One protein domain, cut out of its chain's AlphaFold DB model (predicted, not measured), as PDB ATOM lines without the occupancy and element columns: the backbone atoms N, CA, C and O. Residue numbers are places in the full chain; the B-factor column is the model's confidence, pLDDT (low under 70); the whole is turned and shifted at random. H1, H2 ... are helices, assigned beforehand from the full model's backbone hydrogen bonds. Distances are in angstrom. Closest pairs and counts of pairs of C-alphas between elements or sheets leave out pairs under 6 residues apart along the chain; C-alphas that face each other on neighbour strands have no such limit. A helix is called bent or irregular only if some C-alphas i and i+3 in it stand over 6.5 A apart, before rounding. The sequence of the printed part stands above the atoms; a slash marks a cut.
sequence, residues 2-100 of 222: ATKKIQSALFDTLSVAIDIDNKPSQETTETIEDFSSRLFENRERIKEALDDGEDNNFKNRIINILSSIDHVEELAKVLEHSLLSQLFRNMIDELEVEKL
ATOM      1  N   ALA A   2      25.301 -39.284 -19.271       77.75
ATOM      2  CA  ALA A   2      23.915 -39.536 -18.875       77.75
ATOM      3  C   ALA A   2      23.344 -40.919 -19.266       77.75
ATOM      4  O   ALA A   2      22.772 -41.604 -18.425       77.75
ATOM      5  N   THR A   3      23.575 -41.419 -20.485       80.88
ATOM      6  CA  THR A   3      23.106 -42.765 -20.891       80.88
ATOM      7  C   THR A   3      23.682 -43.888 -20.022       80.88
ATOM      8  O   THR A   3      22.962 -44.801 -19.627       80.88
ATOM      9  N   LYS A   4      24.973 -43.812 -19.655       82.75
ATOM     10  CA  LYS A   4      25.598 -44.786 -18.736       82.75
ATOM     11  C   LYS A   4      25.019 -44.677 -17.326       82.75
ATOM     12  O   LYS A   4      24.880 -45.687 -16.647       82.75
ATOM     13  N   LYS A   5      24.672 -43.461 -16.899       83.75
ATOM     14  CA  LYS A   5      24.031 -43.193 -15.608       83.75
ATOM     15  C   LYS A   5      22.636 -43.809 -15.532       83.75
ATOM     16  O   LYS A   5      22.339 -44.533 -14.589       83.75
ATOM     17  N   ILE A   6      21.847 -43.661 -16.593       84.00
ATOM     18  CA  ILE A   6      20.548 -44.332 -16.722       84.00
ATOM     19  C   ILE A   6      20.690 -45.858 -16.769       84.00
ATOM     20  O   ILE A   6      19.879 -46.566 -16.174       84.00
ATOM     21  N   GLN A   7      21.719 -46.389 -17.436       84.19
ATOM     22  CA  GLN A   7      21.996 -47.829 -17.405       84.19
ATOM     23  C   GLN A   7      22.330 -48.322 -15.991       84.19
ATOM     24  O   GLN A   7      21.839 -49.380 -15.610       84.19
ATOM     25  N   SER A   8      23.103 -47.563 -15.205       84.12
ATOM     26  CA  SER A   8      23.353 -47.884 -13.790       84.12
ATOM     27  C   SER A   8      22.042 -47.952 -13.013       84.12
ATOM     28  O   SER A   8      21.714 -49.001 -12.470       84.12
ATOM     29  N   ALA A   9      21.221 -46.900 -13.104       83.94
ATOM     30  CA  ALA A   9      19.915 -46.843 -12.452       83.94
ATOM     31  C   ALA A   9      19.000 -48.022 -12.836       83.94
ATOM     32  O   ALA A   9      18.275 -48.559 -11.994       83.94
ATOM     33  N   LEU A  10      19.033 -48.458 -14.101       85.62
ATOM     34  CA  LEU A  10      18.320 -49.651 -14.557       85.62
ATOM     35  C   LEU A  10      18.819 -50.910 -13.840       85.62
ATOM     36  O   LEU A  10      18.001 -51.668 -13.320       85.62
ATOM     37  N   PHE A  11      20.132 -51.148 -13.814       83.75
ATOM     38  CA  PHE A  11      20.705 -52.323 -13.156       83.75
ATOM     39  C   PHE A  11      20.458 -52.320 -11.647       83.75
ATOM     40  O   PHE A  11      20.100 -53.363 -11.101       83.75
ATOM     41  N   ASP A  12      20.541 -51.160 -11.000       83.50
ATOM     42  CA  ASP A  12      20.240 -51.006  -9.576       83.50
ATOM     43  C   ASP A  12      18.770 -51.331  -9.288       83.50
ATOM     44  O   ASP A  12      18.448 -52.068  -8.357       83.50
ATOM     45  N   THR A  13      17.859 -50.875 -10.150       83.62
ATOM     46  CA  THR A  13      16.432 -51.206 -10.021       83.62
ATOM     47  C   THR A  13      16.161 -52.688 -10.266       83.62
ATOM     48  O   THR A  13      15.357 -53.298  -9.562       83.62
ATOM     49  N   LEU A  14      16.826 -53.287 -11.258       82.31
ATOM     50  CA  LEU A  14      16.718 -54.719 -11.524       82.31
ATOM     51  C   LEU A  14      17.236 -55.540 -10.345       82.31
ATOM     52  O   LEU A  14      16.599 -56.530 -10.009       82.31
ATOM     53  N   SER A  15      18.320 -55.107  -9.695       81.75
ATOM     54  CA  SER A  15      18.855 -55.724  -8.476       81.75
ATOM     55  C   SER A  15      17.794 -55.792  -7.373       81.75
ATOM     56  O   SER A  15      17.567 -56.853  -6.799       81.75
ATOM     57  N   VAL A  16      17.053 -54.698  -7.159       77.88
ATOM     58  CA  VAL A  16      15.927 -54.660  -6.207       77.88
ATOM     59  C   VAL A  16      14.771 -55.566  -6.651       77.88
ATOM     60  O   VAL A  16      14.135 -56.209  -5.823       77.88
ATOM     61  N   ALA A  17      14.481 -55.638  -7.952       76.12
ATOM     62  CA  ALA A  17      13.370 -56.430  -8.483       76.12
ATOM     63  C   ALA A  17      13.602 -57.952  -8.426       76.12
ATOM     64  O   ALA A  17      12.631 -58.710  -8.406       76.12
ATOM     65  N   ILE A  18      14.863 -58.395  -8.455       75.31
ATOM     66  CA  ILE A  18      15.249 -59.817  -8.425       75.31
ATOM     67  C   ILE A  18      15.615 -60.314  -7.023       75.31
ATOM     68  O   ILE A  18      15.898 -61.502  -6.865       75.31
ATOM     69  N   ASP A  19      15.628 -59.430  -6.027       74.88
ATOM     70  CA  ASP A  19      15.924 -59.795  -4.649       74.88
ATOM     71  C   ASP A  19      14.771 -60.637  -4.073       74.88
ATOM     72  O   ASP A  19      13.623 -60.199  -3.986       74.88
ATOM     73  N   ILE A  20      15.071 -61.896  -3.743       62.06
ATOM     74  CA  ILE A  20      14.083 -62.894  -3.305       62.06
ATOM     75  C   ILE A  20      13.661 -62.637  -1.850       62.06
ATOM     76  O   ILE A  20      12.535 -62.967  -1.469       62.06
ATOM     77  N   ASP A  21      14.542 -62.016  -1.059       62.38
ATOM     78  CA  ASP A  21      14.381 -61.856   0.387       62.38
ATOM     79  C   ASP A  21      13.946 -60.435   0.794       62.38
ATOM     80  O   ASP A  21      13.429 -60.244   1.900       62.38
ATOM     81  N   ASN A  22      14.062 -59.444  -0.099       53.78
ATOM     82  CA  ASN A  22      13.600 -58.076   0.140       53.78
ATOM     83  C   ASN A  22      12.268 -57.788  -0.564       53.78
ATOM     84  O   ASN A  22      12.179 -57.688  -1.786       53.78
ATOM     85  N   LYS A  23      11.222 -57.500   0.220       50.91
ATOM     86  CA  LYS A  23      10.209 -56.550  -0.263       50.91
ATOM     87  C   LYS A  23      10.908 -55.197  -0.398       50.91
ATOM     88  O   LYS A  23      11.651 -54.871   0.525       50.91
ATOM     89  N   PRO A  24      10.661 -54.405  -1.459       51.81
ATOM     90  CA  PRO A  24      11.200 -53.054  -1.544       51.81
ATOM     91  C   PRO A  24      10.797 -52.313  -0.267       51.81
ATOM     92  O   PRO A  24       9.616 -52.047  -0.033       51.81
ATOM     93  N   SER A  25      11.767 -52.103   0.619       49.50
ATOM     94  CA  SER A  25      11.551 -51.465   1.905       49.50
ATOM     95  C   SER A  25      11.253 -50.002   1.630       49.50
ATOM     96  O   SER A  25      12.131 -49.235   1.239       49.50
ATOM     97  N   GLN A  26       9.985 -49.642   1.811       48.47
ATOM     98  CA  GLN A  26       9.504 -48.271   1.906       48.47
ATOM     99  C   GLN A  26      10.082 -47.616   3.168       48.47
ATOM    100  O   GLN A  26       9.385 -47.431   4.157       48.47
ATOM    101  N   GLU A  27      11.359 -47.262   3.150       46.22
ATOM    102  CA  GLU A  27      11.877 -46.172   3.980       46.22
ATOM    103  C   GLU A  27      12.350 -45.062   3.047       46.22
ATOM    104  O   GLU A  27      13.507 -44.658   3.028       46.22
ATOM    105  N   THR A  28      11.436 -44.592   2.201       55.16
ATOM    106  CA  THR A  28      11.646 -43.351   1.465       55.16
ATOM    107  C   THR A  28      11.036 -42.230   2.297       55.16
ATOM    108  O   THR A  28       9.822 -42.167   2.473       55.16
ATOM    109  N   THR A  29      11.879 -41.353   2.840       61.00
ATOM    110  CA  THR A  29      11.467 -40.100   3.503       61.00
ATOM    111  C   THR A  29      10.873 -39.082   2.522       61.00
ATOM    112  O   THR A  29      10.286 -38.091   2.948       61.00
ATOM    113  N   GLU A  30      11.037 -39.321   1.219       78.56
ATOM    114  CA  GLU A  30      10.534 -38.493   0.125       78.56
ATOM    115  C   GLU A  30       9.008 -38.598   0.006       78.56
ATOM    116  O   GLU A  30       8.443 -39.690  -0.119       78.56
ATOM    117  N   THR A  31       8.324 -37.454   0.019       83.69
ATOM    118  CA  THR A  31       6.871 -37.411  -0.163       83.69
ATOM    119  C   THR A  31       6.499 -37.678  -1.624       83.69
ATOM    120  O   THR A  31       7.301 -37.518  -2.544       83.69
ATOM    121  N   ILE A  32       5.247 -38.076  -1.866       82.88
ATOM    122  CA  ILE A  32       4.718 -38.241  -3.232       82.88
ATOM    123  C   ILE A  32       4.811 -36.927  -4.022       82.88
ATOM    124  O   ILE A  32       5.100 -36.948  -5.218       82.88
ATOM    125  N   GLU A  33       4.574 -35.798  -3.353       84.75
ATOM    126  CA  GLU A  33       4.655 -34.465  -3.953       84.75
ATOM    127  C   GLU A  33       6.086 -34.129  -4.393       84.75
ATOM    128  O   GLU A  33       6.272 -33.693  -5.529       84.75
ATOM    129  N   ASP A  34       7.086 -34.400  -3.546       88.31
ATOM    130  CA  ASP A  34       8.502 -34.144  -3.848       88.31
ATOM    131  C   ASP A  34       8.980 -34.976  -5.045       88.31
ATOM    132  O   ASP A  34       9.466 -34.438  -6.041       88.31
ATOM    133  N   PHE A  35       8.691 -36.282  -5.023       88.69
ATOM    134  CA  PHE A  35       9.017 -37.169  -6.137       88.69
ATOM    135  C   PHE A  35       8.346 -36.746  -7.444       88.69
ATOM    136  O   PHE A  35       8.972 -36.765  -8.503       88.69
ATOM    137  N   SER A  36       7.070 -36.353  -7.382       88.62
ATOM    138  CA  SER A  36       6.344 -35.891  -8.566       88.62
ATOM    139  C   SER A  36       7.012 -34.647  -9.150       88.62
ATOM    140  O   SER A  36       7.255 -34.604 -10.354       88.62
ATOM    141  N   SER A  37       7.369 -33.674  -8.305       90.19
ATOM    142  CA  SER A  37       8.074 -32.460  -8.734       90.19
ATOM    143  C   SER A  37       9.405 -32.796  -9.406       90.19
ATOM    144  O   SER A  37       9.640 -32.383 -10.544       90.19
ATOM    145  N   ARG A  38      10.237 -33.626  -8.765       92.38
ATOM    146  CA  ARG A  38      11.540 -34.044  -9.305       92.38
ATOM    147  C   ARG A  38      11.411 -34.811 -10.619       92.38
ATOM    148  O   ARG A  38      12.206 -34.593 -11.535       92.38
ATOM    149  N   LEU A  39      10.401 -35.673 -10.745       90.94
ATOM    150  CA  LEU A  39      10.117 -36.394 -11.984       90.94
ATOM    151  C   LEU A  39       9.741 -35.433 -13.114       90.94
ATOM    152  O   LEU A  39      10.263 -35.571 -14.220       90.94
ATOM    153  N   PHE A  40       8.885 -34.443 -12.849       90.25
ATOM    154  CA  PHE A  40       8.530 -33.428 -13.842       90.25
ATOM    155  C   PHE A  40       9.736 -32.588 -14.270       90.25
ATOM    156  O   PHE A  40       9.930 -32.383 -15.468       90.25
ATOM    157  N   GLU A  41      10.562 -32.144 -13.321       91.19
ATOM    158  CA  GLU A  41      11.754 -31.332 -13.594       91.19
ATOM    159  C   GLU A  41      12.804 -32.075 -14.429       91.19
ATOM    160  O   GLU A  41      13.452 -31.478 -15.290       91.19
ATOM    161  N   ASN A  42      12.961 -33.382 -14.209       91.31
ATOM    162  CA  ASN A  42      13.992 -34.182 -14.868       91.31
ATOM    163  C   ASN A  42      13.495 -34.946 -16.108       91.31
ATOM    164  O   ASN A  42      14.310 -35.548 -16.809       91.31
ATOM    165  N   ARG A  43      12.193 -34.916 -16.429       90.56
ATOM    166  CA  ARG A  43      11.593 -35.752 -17.488       90.56
ATOM    167  C   ARG A  43      12.281 -35.632 -18.850       90.56
ATOM    168  O   ARG A  43      12.520 -36.645 -19.499       90.56
ATOM    169  N   GLU A  44      12.591 -34.410 -19.288       90.88
ATOM    170  CA  GLU A  44      13.156 -34.171 -20.621       90.88
ATOM    171  C   GLU A  44      14.597 -34.668 -20.668       90.88
ATOM    172  O   GLU A  44      14.981 -35.361 -21.602       90.88
ATOM    173  N   ARG A  45      15.350 -34.460 -19.587       89.00
ATOM    174  CA  ARG A  45      16.710 -34.978 -19.466       89.00
ATOM    175  C   ARG A  45      16.751 -36.507 -19.426       89.00
ATOM    176  O   ARG A  45      17.658 -37.100 -20.001       89.00
ATOM    177  N   ILE A  46      15.771 -37.155 -18.787       90.50
ATOM    178  CA  ILE A  46      15.641 -38.621 -18.821       90.50
ATOM    179  C   ILE A  46      15.368 -39.094 -20.255       90.50
ATOM    180  O   ILE A  46      15.987 -40.062 -20.694       90.50
ATOM    181  N   LYS A  47      14.480 -38.414 -20.998       89.81
ATOM    182  CA  LYS A  47      14.214 -38.731 -22.412       89.81
ATOM    183  C   LYS A  47      15.469 -38.577 -23.270       89.81
ATOM    184  O   LYS A  47      15.814 -39.520 -23.967       89.81
ATOM    185  N   GLU A  48      16.159 -37.441 -23.181       88.69
ATOM    186  CA  GLU A  48      17.394 -37.161 -23.928       88.69
ATOM    187  C   GLU A  48      18.471 -38.216 -23.653       88.69
ATOM    188  O   GLU A  48      19.033 -38.809 -24.567       88.69
ATOM    189  N   ALA A  49      18.711 -38.526 -22.379       86.38
ATOM    190  CA  ALA A  49      19.725 -39.494 -21.983       86.38
ATOM    191  C   ALA A  49      19.390 -40.938 -22.404       86.38
ATOM    192  O   ALA A  49      20.302 -41.743 -22.621       86.38
ATOM    193  N   LEU A  50      18.099 -41.266 -22.519       85.56
ATOM    194  CA  LEU A  50      17.614 -42.513 -23.105       85.56
ATOM    195  C   LEU A  50      17.707 -42.513 -24.636       85.56
ATOM    196  O   LEU A  50      17.809 -43.593 -25.215       85.56
ATOM    197  N   ASP A  51      17.660 -41.346 -25.284       82.00
ATOM    198  CA  ASP A  51      17.673 -41.230 -26.742       82.00
ATOM    199  C   ASP A  51      19.046 -41.484 -27.375       82.00
ATOM    200  O   ASP A  51      19.122 -42.057 -28.459       82.00
ATOM    201  N   ASP A  52      20.113 -41.212 -26.625       73.44
ATOM    202  CA  ASP A  52      21.533 -41.320 -27.004       73.44
ATOM    203  C   ASP A  52      22.083 -42.762 -27.227       73.44
ATOM    204  O   ASP A  52      23.285 -43.014 -27.105       73.44
ATOM    205  N   GLY A  53      21.247 -43.752 -27.564       67.75
ATOM    206  CA  GLY A  53      21.669 -45.153 -27.744       67.75
ATOM    207  C   GLY A  53      20.823 -45.972 -28.722       67.75
ATOM    208  O   GLY A  53      19.879 -45.468 -29.325       67.75
ATOM    209  N   GLU A  54      21.158 -47.260 -28.874       71.50
ATOM    210  CA  GLU A  54      20.402 -48.181 -29.734       71.50
ATOM    211  C   GLU A  54      18.947 -48.331 -29.262       71.50
ATOM    212  O   GLU A  54      18.664 -48.562 -28.077       71.50
ATOM    213  N   ASP A  55      18.020 -48.234 -30.217       75.50
ATOM    214  CA  ASP A  55      16.595 -48.352 -29.945       75.50
ATOM    215  C   ASP A  55      16.248 -49.715 -29.353       75.50
ATOM    216  O   ASP A  55      16.599 -50.776 -29.874       75.50
ATOM    217  N   ASN A  56      15.496 -49.688 -28.256       82.69
ATOM    218  CA  ASN A  56      15.009 -50.892 -27.607       82.69
ATOM    219  C   ASN A  56      13.606 -50.688 -27.021       82.69
ATOM    220  O   ASN A  56      13.155 -49.572 -26.753       82.69
ATOM    221  N   ASN A  57      12.901 -51.803 -26.813       85.50
ATOM    222  CA  ASN A  57      11.514 -51.799 -26.340       85.50
ATOM    223  C   ASN A  57      11.351 -51.134 -24.967       85.50
ATOM    224  O   ASN A  57      10.302 -50.554 -24.690       85.50
ATOM    225  N   PHE A  58      12.369 -51.227 -24.109       84.88
ATOM    226  CA  PHE A  58      12.346 -50.609 -22.791       84.88
ATOM    227  C   PHE A  58      12.410 -49.080 -22.905       84.88
ATOM    228  O   PHE A  58      11.489 -48.413 -22.438       84.88
ATOM    229  N   LYS A  59      13.418 -48.542 -23.607       84.62
ATOM    230  CA  LYS A  59      13.596 -47.111 -23.911       84.62
ATOM    231  C   LYS A  59      12.295 -46.497 -24.424       84.62
ATOM    232  O   LYS A  59      11.770 -45.572 -23.814       84.62
ATOM    233  N   ASN A  60      11.734 -47.073 -25.487       87.12
ATOM    234  CA  ASN A  60      10.518 -46.558 -26.119       87.12
ATOM    235  C   ASN A  60       9.327 -46.548 -25.153       87.12
ATOM    236  O   ASN A  60       8.540 -45.604 -25.136       87.12
ATOM    237  N   ARG A  61       9.202 -47.574 -24.304       88.38
ATOM    238  CA  ARG A  61       8.139 -47.639 -23.298       88.38
ATOM    239  C   ARG A  61       8.302 -46.567 -22.223       88.38
ATOM    240  O   ARG A  61       7.311 -45.932 -21.878       88.38
ATOM    241  N   ILE A  62       9.519 -46.344 -21.727       89.44
ATOM    242  CA  ILE A  62       9.796 -45.295 -20.739       89.44
ATOM    243  C   ILE A  62       9.570 -43.903 -21.337       89.44
ATOM    244  O   ILE A  62       8.888 -43.093 -20.717       89.44
ATOM    245  N   ILE A  63      10.046 -43.640 -22.558       89.00
ATOM    246  CA  ILE A  63       9.824 -42.361 -23.254       89.00
ATOM    247  C   ILE A  63       8.328 -42.102 -23.465       89.00
ATOM    248  O   ILE A  63       7.867 -40.983 -23.237       89.00
ATOM    249  N   ASN A  64       7.551 -43.122 -23.843       89.19
ATOM    250  CA  ASN A  64       6.101 -42.994 -23.994       89.19
ATOM    251  C   ASN A  64       5.418 -42.662 -22.662       89.19
ATOM    252  O   ASN A  64       4.620 -41.731 -22.620       89.19
ATOM    253  N   ILE A  65       5.776 -43.361 -21.576       89.75
ATOM    254  CA  ILE A  65       5.268 -43.057 -20.227       89.75
ATOM    255  C   ILE A  65       5.594 -41.603 -19.871       89.75
ATOM    256  O   ILE A  65       4.683 -40.843 -19.560       89.75
ATOM    257  N   LEU A  66       6.861 -41.193 -20.009       89.06
ATOM    258  CA  LEU A  66       7.339 -39.830 -19.734       89.06
ATOM    259  C   LEU A  66       6.665 -38.758 -20.598       89.06
ATOM    260  O   LEU A  66       6.543 -37.610 -20.183       89.06
ATOM    261  N   SER A  67       6.239 -39.106 -21.809       88.06
ATOM    262  CA  SER A  67       5.529 -38.193 -22.711       88.06
ATOM    263  C   SER A  67       4.052 -38.038 -22.357       88.06
ATOM    264  O   SER A  67       3.414 -37.107 -22.833       88.06
ATOM    265  N   SER A  68       3.504 -38.925 -21.525       87.38
ATOM    266  CA  SER A  68       2.106 -38.894 -21.086       87.38
ATOM    267  C   SER A  68       1.927 -38.466 -19.623       87.38
ATOM    268  O   SER A  68       0.787 -38.363 -19.176       87.38
ATOM    269  N   ILE A  69       3.004 -38.166 -18.880       84.38
ATOM    270  CA  ILE A  69       2.924 -37.823 -17.441       84.38
ATOM    271  C   ILE A  69       2.203 -36.505 -17.152       84.38
ATOM    272  O   ILE A  69       1.802 -36.274 -16.017       84.38
ATOM    273  N   ASP A  70       2.022 -35.647 -18.161       81.19
ATOM    274  CA  ASP A  70       1.212 -34.428 -18.044       81.19
ATOM    275  C   ASP A  70      -0.256 -34.748 -17.694       81.19
ATOM    276  O   ASP A  70      -0.988 -33.898 -17.183       81.19
ATOM    277  N   HIS A  71      -0.696 -35.986 -17.938       83.00
ATOM    278  CA  HIS A  71      -1.992 -36.485 -17.506       83.00
ATOM    279  C   HIS A  71      -1.914 -37.035 -16.077       83.00
ATOM    280  O   HIS A  71      -1.213 -38.010 -15.805       83.00
ATOM    281  N   VAL A  72      -2.719 -36.463 -15.174       80.19
ATOM    282  CA  VAL A  72      -2.806 -36.858 -13.752       80.19
ATOM    283  C   VAL A  72      -3.032 -38.368 -13.575       80.19
ATOM    284  O   VAL A  72      -2.479 -38.977 -12.663       80.19
ATOM    285  N   GLU A  73      -3.805 -38.987 -14.467       82.94
ATOM    286  CA  GLU A  73      -4.094 -40.427 -14.452       82.94
ATOM    287  C   GLU A  73      -2.855 -41.292 -14.732       82.94
ATOM    288  O   GLU A  73      -2.692 -42.347 -14.122       82.94
ATOM    289  N   GLU A  74      -1.968 -40.864 -15.634       84.69
ATOM    290  CA  GLU A  74      -0.727 -41.590 -15.937       84.69
ATOM    291  C   GLU A  74       0.306 -41.400 -14.829       84.69
ATOM    292  O   GLU A  74       0.957 -42.363 -14.420       84.69
ATOM    293  N   LEU A  75       0.398 -40.190 -14.269       83.31
ATOM    294  CA  LEU A  75       1.223 -39.941 -13.092       83.31
ATOM    295  C   LEU A  75       0.794 -40.834 -11.918       83.31
ATOM    296  O   LEU A  75       1.644 -41.462 -11.290       83.31
ATOM    297  N   ALA A  76      -0.512 -40.969 -11.661       84.62
ATOM    298  CA  ALA A  76      -1.026 -41.855 -10.617       84.62
ATOM    299  C   ALA A  76      -0.582 -43.315 -10.824       84.62
ATOM    300  O   ALA A  76      -0.105 -43.949  -9.886       84.62
ATOM    301  N   LYS A  77      -0.629 -43.828 -12.062       86.88
ATOM    302  CA  LYS A  77      -0.143 -45.185 -12.383       86.88
ATOM    303  C   LYS A  77       1.354 -45.351 -12.119       86.88
ATOM    304  O   LYS A  77       1.775 -46.406 -11.646       86.88
ATOM    305  N   VAL A  78       2.162 -44.333 -12.424       85.75
ATOM    306  CA  VAL A  78       3.606 -44.338 -12.131       85.75
ATOM    307  C   VAL A  78       3.851 -44.391 -10.625       85.75
ATOM    308  O   VAL A  78       4.686 -45.174 -10.169       85.75
ATOM    309  N   LEU A  79       3.104 -43.594  -9.860       83.69
ATOM    310  CA  LEU A  79       3.202 -43.518  -8.403       83.69
ATOM    311  C   LEU A  79       2.765 -44.816  -7.713       83.69
ATOM    312  O   LEU A  79       3.390 -45.236  -6.742       83.69
ATOM    313  N   GLU A  80       1.722 -45.471  -8.223       86.25
ATOM    314  CA  GLU A  80       1.217 -46.741  -7.690       86.25
ATOM    315  C   GLU A  80       2.132 -47.932  -8.019       86.25
ATOM    316  O   GLU A  80       2.148 -48.932  -7.295       86.25
ATOM    317  N   HIS A  81       2.920 -47.849  -9.095       88.00
ATOM    318  CA  HIS A  81       3.787 -48.939  -9.526       88.00
ATOM    319  C   HIS A  81       5.162 -48.877  -8.842       88.00
ATOM    320  O   HIS A  81       6.049 -48.115  -9.235       88.00
ATOM    321  N   SER A  82       5.389 -49.755  -7.861       83.81
ATOM    322  CA  SER A  82       6.605 -49.775  -7.024       83.81
ATOM    323  C   SER A  82       7.919 -49.826  -7.813       83.81
ATOM    324  O   SER A  82       8.816 -49.030  -7.567       83.81
ATOM    325  N   LEU A  83       8.038 -50.712  -8.807       84.38
ATOM    326  CA  LEU A  83       9.279 -50.817  -9.590       84.38
ATOM    327  C   LEU A  83       9.503 -49.627 -10.528       84.38
ATOM    328  O   LEU A  83      10.642 -49.292 -10.824       84.38
ATOM    329  N   LEU A  84       8.429 -49.007 -11.021       87.12
ATOM    330  CA  LEU A  84       8.527 -47.927 -12.002       87.12
ATOM    331  C   LEU A  84       8.852 -46.613 -11.295       87.12
ATOM    332  O   LEU A  84       9.717 -45.871 -11.746       87.12
ATOM    333  N   SER A  85       8.213 -46.370 -10.150       88.38
ATOM    334  CA  SER A  85       8.594 -45.280  -9.255       88.38
ATOM    335  C   SER A  85      10.037 -45.435  -8.770       88.38
ATOM    336  O   SER A  85      10.787 -44.471  -8.863       88.38
ATOM    337  N   GLN A  86      10.470 -46.633  -8.355       87.12
ATOM    338  CA  GLN A  86      11.869 -46.865  -7.969       87.12
ATOM    339  C   GLN A  86      12.843 -46.619  -9.127       87.12
ATOM    340  O   GLN A  86      13.865 -45.966  -8.937       87.12
ATOM    341  N   LEU A  87      12.513 -47.101 -10.329       89.69
ATOM    342  CA  LEU A  87      13.318 -46.869 -11.526       89.69
ATOM    343  C   LEU A  87      13.521 -45.378 -11.779       89.69
ATOM    344  O   LEU A  87      14.647 -44.934 -11.987       89.69
ATOM    345  N   PHE A  88      12.433 -44.609 -11.761       91.50
ATOM    346  CA  PHE A  88      12.510 -43.173 -11.977       91.50
ATOM    347  C   PHE A  88      13.273 -42.462 -10.863       91.50
ATOM    348  O   PHE A  88      14.072 -41.595 -11.189       91.50
ATOM    349  N   ARG A  89      13.110 -42.850  -9.589       90.25
ATOM    350  CA  ARG A  89      13.927 -42.311  -8.483       90.25
ATOM    351  C   ARG A  89      15.411 -42.533  -8.740       90.25
ATOM    352  O   ARG A  89      16.154 -41.566  -8.806       90.25
ATOM    353  N   ASN A  90      15.808 -43.771  -9.029       90.19
ATOM    354  CA  ASN A  90      17.201 -44.104  -9.322       90.19
ATOM    355  C   ASN A  90      17.737 -43.314 -10.532       90.19
ATOM    356  O   ASN A  90      18.864 -42.827 -10.507       90.19
ATOM    357  N   MET A  91      16.938 -43.156 -11.597       92.00
ATOM    358  CA  MET A  91      17.331 -42.355 -12.765       92.00
ATOM    359  C   MET A  91      17.503 -40.874 -12.414       92.00
ATOM    360  O   MET A  91      18.468 -40.257 -12.858       92.00
ATOM    361  N   ILE A  92      16.572 -40.305 -11.646       92.00
ATOM    362  CA  ILE A  92      16.626 -38.913 -11.194       92.00
ATOM    363  C   ILE A  92      17.864 -38.704 -10.320       92.00
ATOM    364  O   ILE A  92      18.649 -37.806 -10.612       92.00
ATOM    365  N   ASP A  93      18.075 -39.557  -9.316       89.94
ATOM    366  CA  ASP A  93      19.211 -39.478  -8.392       89.94
ATOM    367  C   ASP A  93      20.544 -39.502  -9.158       89.94
ATOM    368  O   ASP A  93      21.402 -38.638  -8.965       89.94
ATOM    369  N   GLU A  94      20.708 -40.435 -10.101       88.69
ATOM    370  CA  GLU A  94      21.925 -40.535 -10.914       88.69
ATOM    371  C   GLU A  94      22.155 -39.305 -11.812       88.69
ATOM    372  O   GLU A  94      23.293 -38.843 -11.964       88.69
ATOM    373  N   LEU A  95      21.091 -38.748 -12.403       89.44
ATOM    374  CA  LEU A  95      21.176 -37.554 -13.252       89.44
ATOM    375  C   LEU A  95      21.419 -36.272 -12.445       89.44
ATOM    376  O   LEU A  95      22.123 -35.374 -12.918       89.44
ATOM    377  N   GLU A  96      20.864 -36.167 -11.240       88.12
ATOM    378  CA  GLU A  96      21.106 -35.058 -10.317       88.12
ATOM    379  C   GLU A  96      22.551 -35.071  -9.814       88.12
ATOM    380  O   GLU A  96      23.221 -34.035  -9.851       88.12
ATOM    381  N   VAL A  97      23.082 -36.243  -9.449       85.19
ATOM    382  CA  VAL A  97      24.502 -36.401  -9.100       85.19
ATOM    383  C   VAL A  97      25.395 -35.986 -10.270       85.19
ATOM    384  O   VAL A  97      26.327 -35.203 -10.083       85.19
ATOM    385  N   GLU A  98      25.099 -36.439 -11.493       86.31
ATOM    386  CA  GLU A  98      25.830 -36.008 -12.693       86.31
ATOM    387  C   GLU A  98      25.747 -34.484 -12.894       86.31
ATOM    388  O   GLU A  98      26.756 -33.843 -13.188       86.31
ATOM    389  N   LYS A  99      24.563 -33.880 -12.708       86.31
ATOM    390  CA  LYS A  99      24.364 -32.423 -12.808       86.31
ATOM    391  C   LYS A  99      25.274 -31.668 -11.842       86.31
ATOM    392  O   LYS A  99      25.894 -30.687 -12.247       86.31
ATOM    393  N   LEU A 100      25.347 -32.126 -10.592       84.56
ATOM    394  CA  LEU A 100      26.190 -31.520  -9.566       84.56
ATOM    395  C   LEU A 100      27.666 -31.593  -9.966       84.56
ATOM    396  O   LEU A 100      28.326 -30.557  -9.990       84.56
TER     397      LEU A 100
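This is residues 2 to 100 of the 222 residues of a protein of Pseudomonas fluorescens (UniProt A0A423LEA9). The longest helix by residues, H2, bends into an elbow whose two arms pack crosswise on H5, the helix nearest the middle of a rounded body, while H1 packs along another side of H5. H3 folds back beside arm H2b, H4 makes a corner with H5, and residues 18 to 23 stick out. The printed part has 99 residues, with five named helices in the order H1 to H5 and no named strand: all helix. It is compact, with a radius of gyration of the C-alphas of 13.1 A and spans of 34 by 30 by 29 A.

By its hydrogen bonds H2, residues 32 to 51, was assigned as one helix, but it is bent: C-alphas 41 and 44 are 7.7 A apart, and its arms, H2a, residues 32 to 41, and H2b, residues 44 to 51, stand at a steep tilt of 64 degrees. H5, residues 82 to 100, touches H2a with residues 88 to 92 alone, the closest C-alphas being those of Leu 39 and Ile 92, 7.0 A apart. H1, residues 2 to 18, touches H5 at a shallow tilt of 33 degrees, only just short of steep, opposite ways; their closest C-alphas, of Ala 9 and Asn 90, are 5.0 A apart. H3, residues 57 to 68, forms a helical hairpin with H2b, with the closest C-alphas, of Lys 47 and Ile 63, 5.8 A apart. H4, residues 72 to 80, only just touches H5, with 3 pairs of C-alphas within 8 A, and only at the corner; the closest are those of Leu 79 and Ser 85, 5.7 A apart. H3 and H5 are apart. In H1, H2a, H2b, H3, H4 and H5 every O i to N i+4 pair is within hydrogen-bond range.

H1 begins at C-alpha 2 (23.915, -39.536, -18.875) and is 24.4 A long. H2a measures 14.3 A, H2b 10.4 A, H3 16.8 A and H4 12.3 A. H5, 26.9 A, ends at C-alpha 100 (26.190, -31.520, -9.566).

The two C-alphas farthest apart, of Asp 21 and Asp 70, are 35.6 A apart. The printed part has no cut; the link from H1 to H2 is long, with 13 residues. pLDDT is under 70 at residues 20 to 29 and 53.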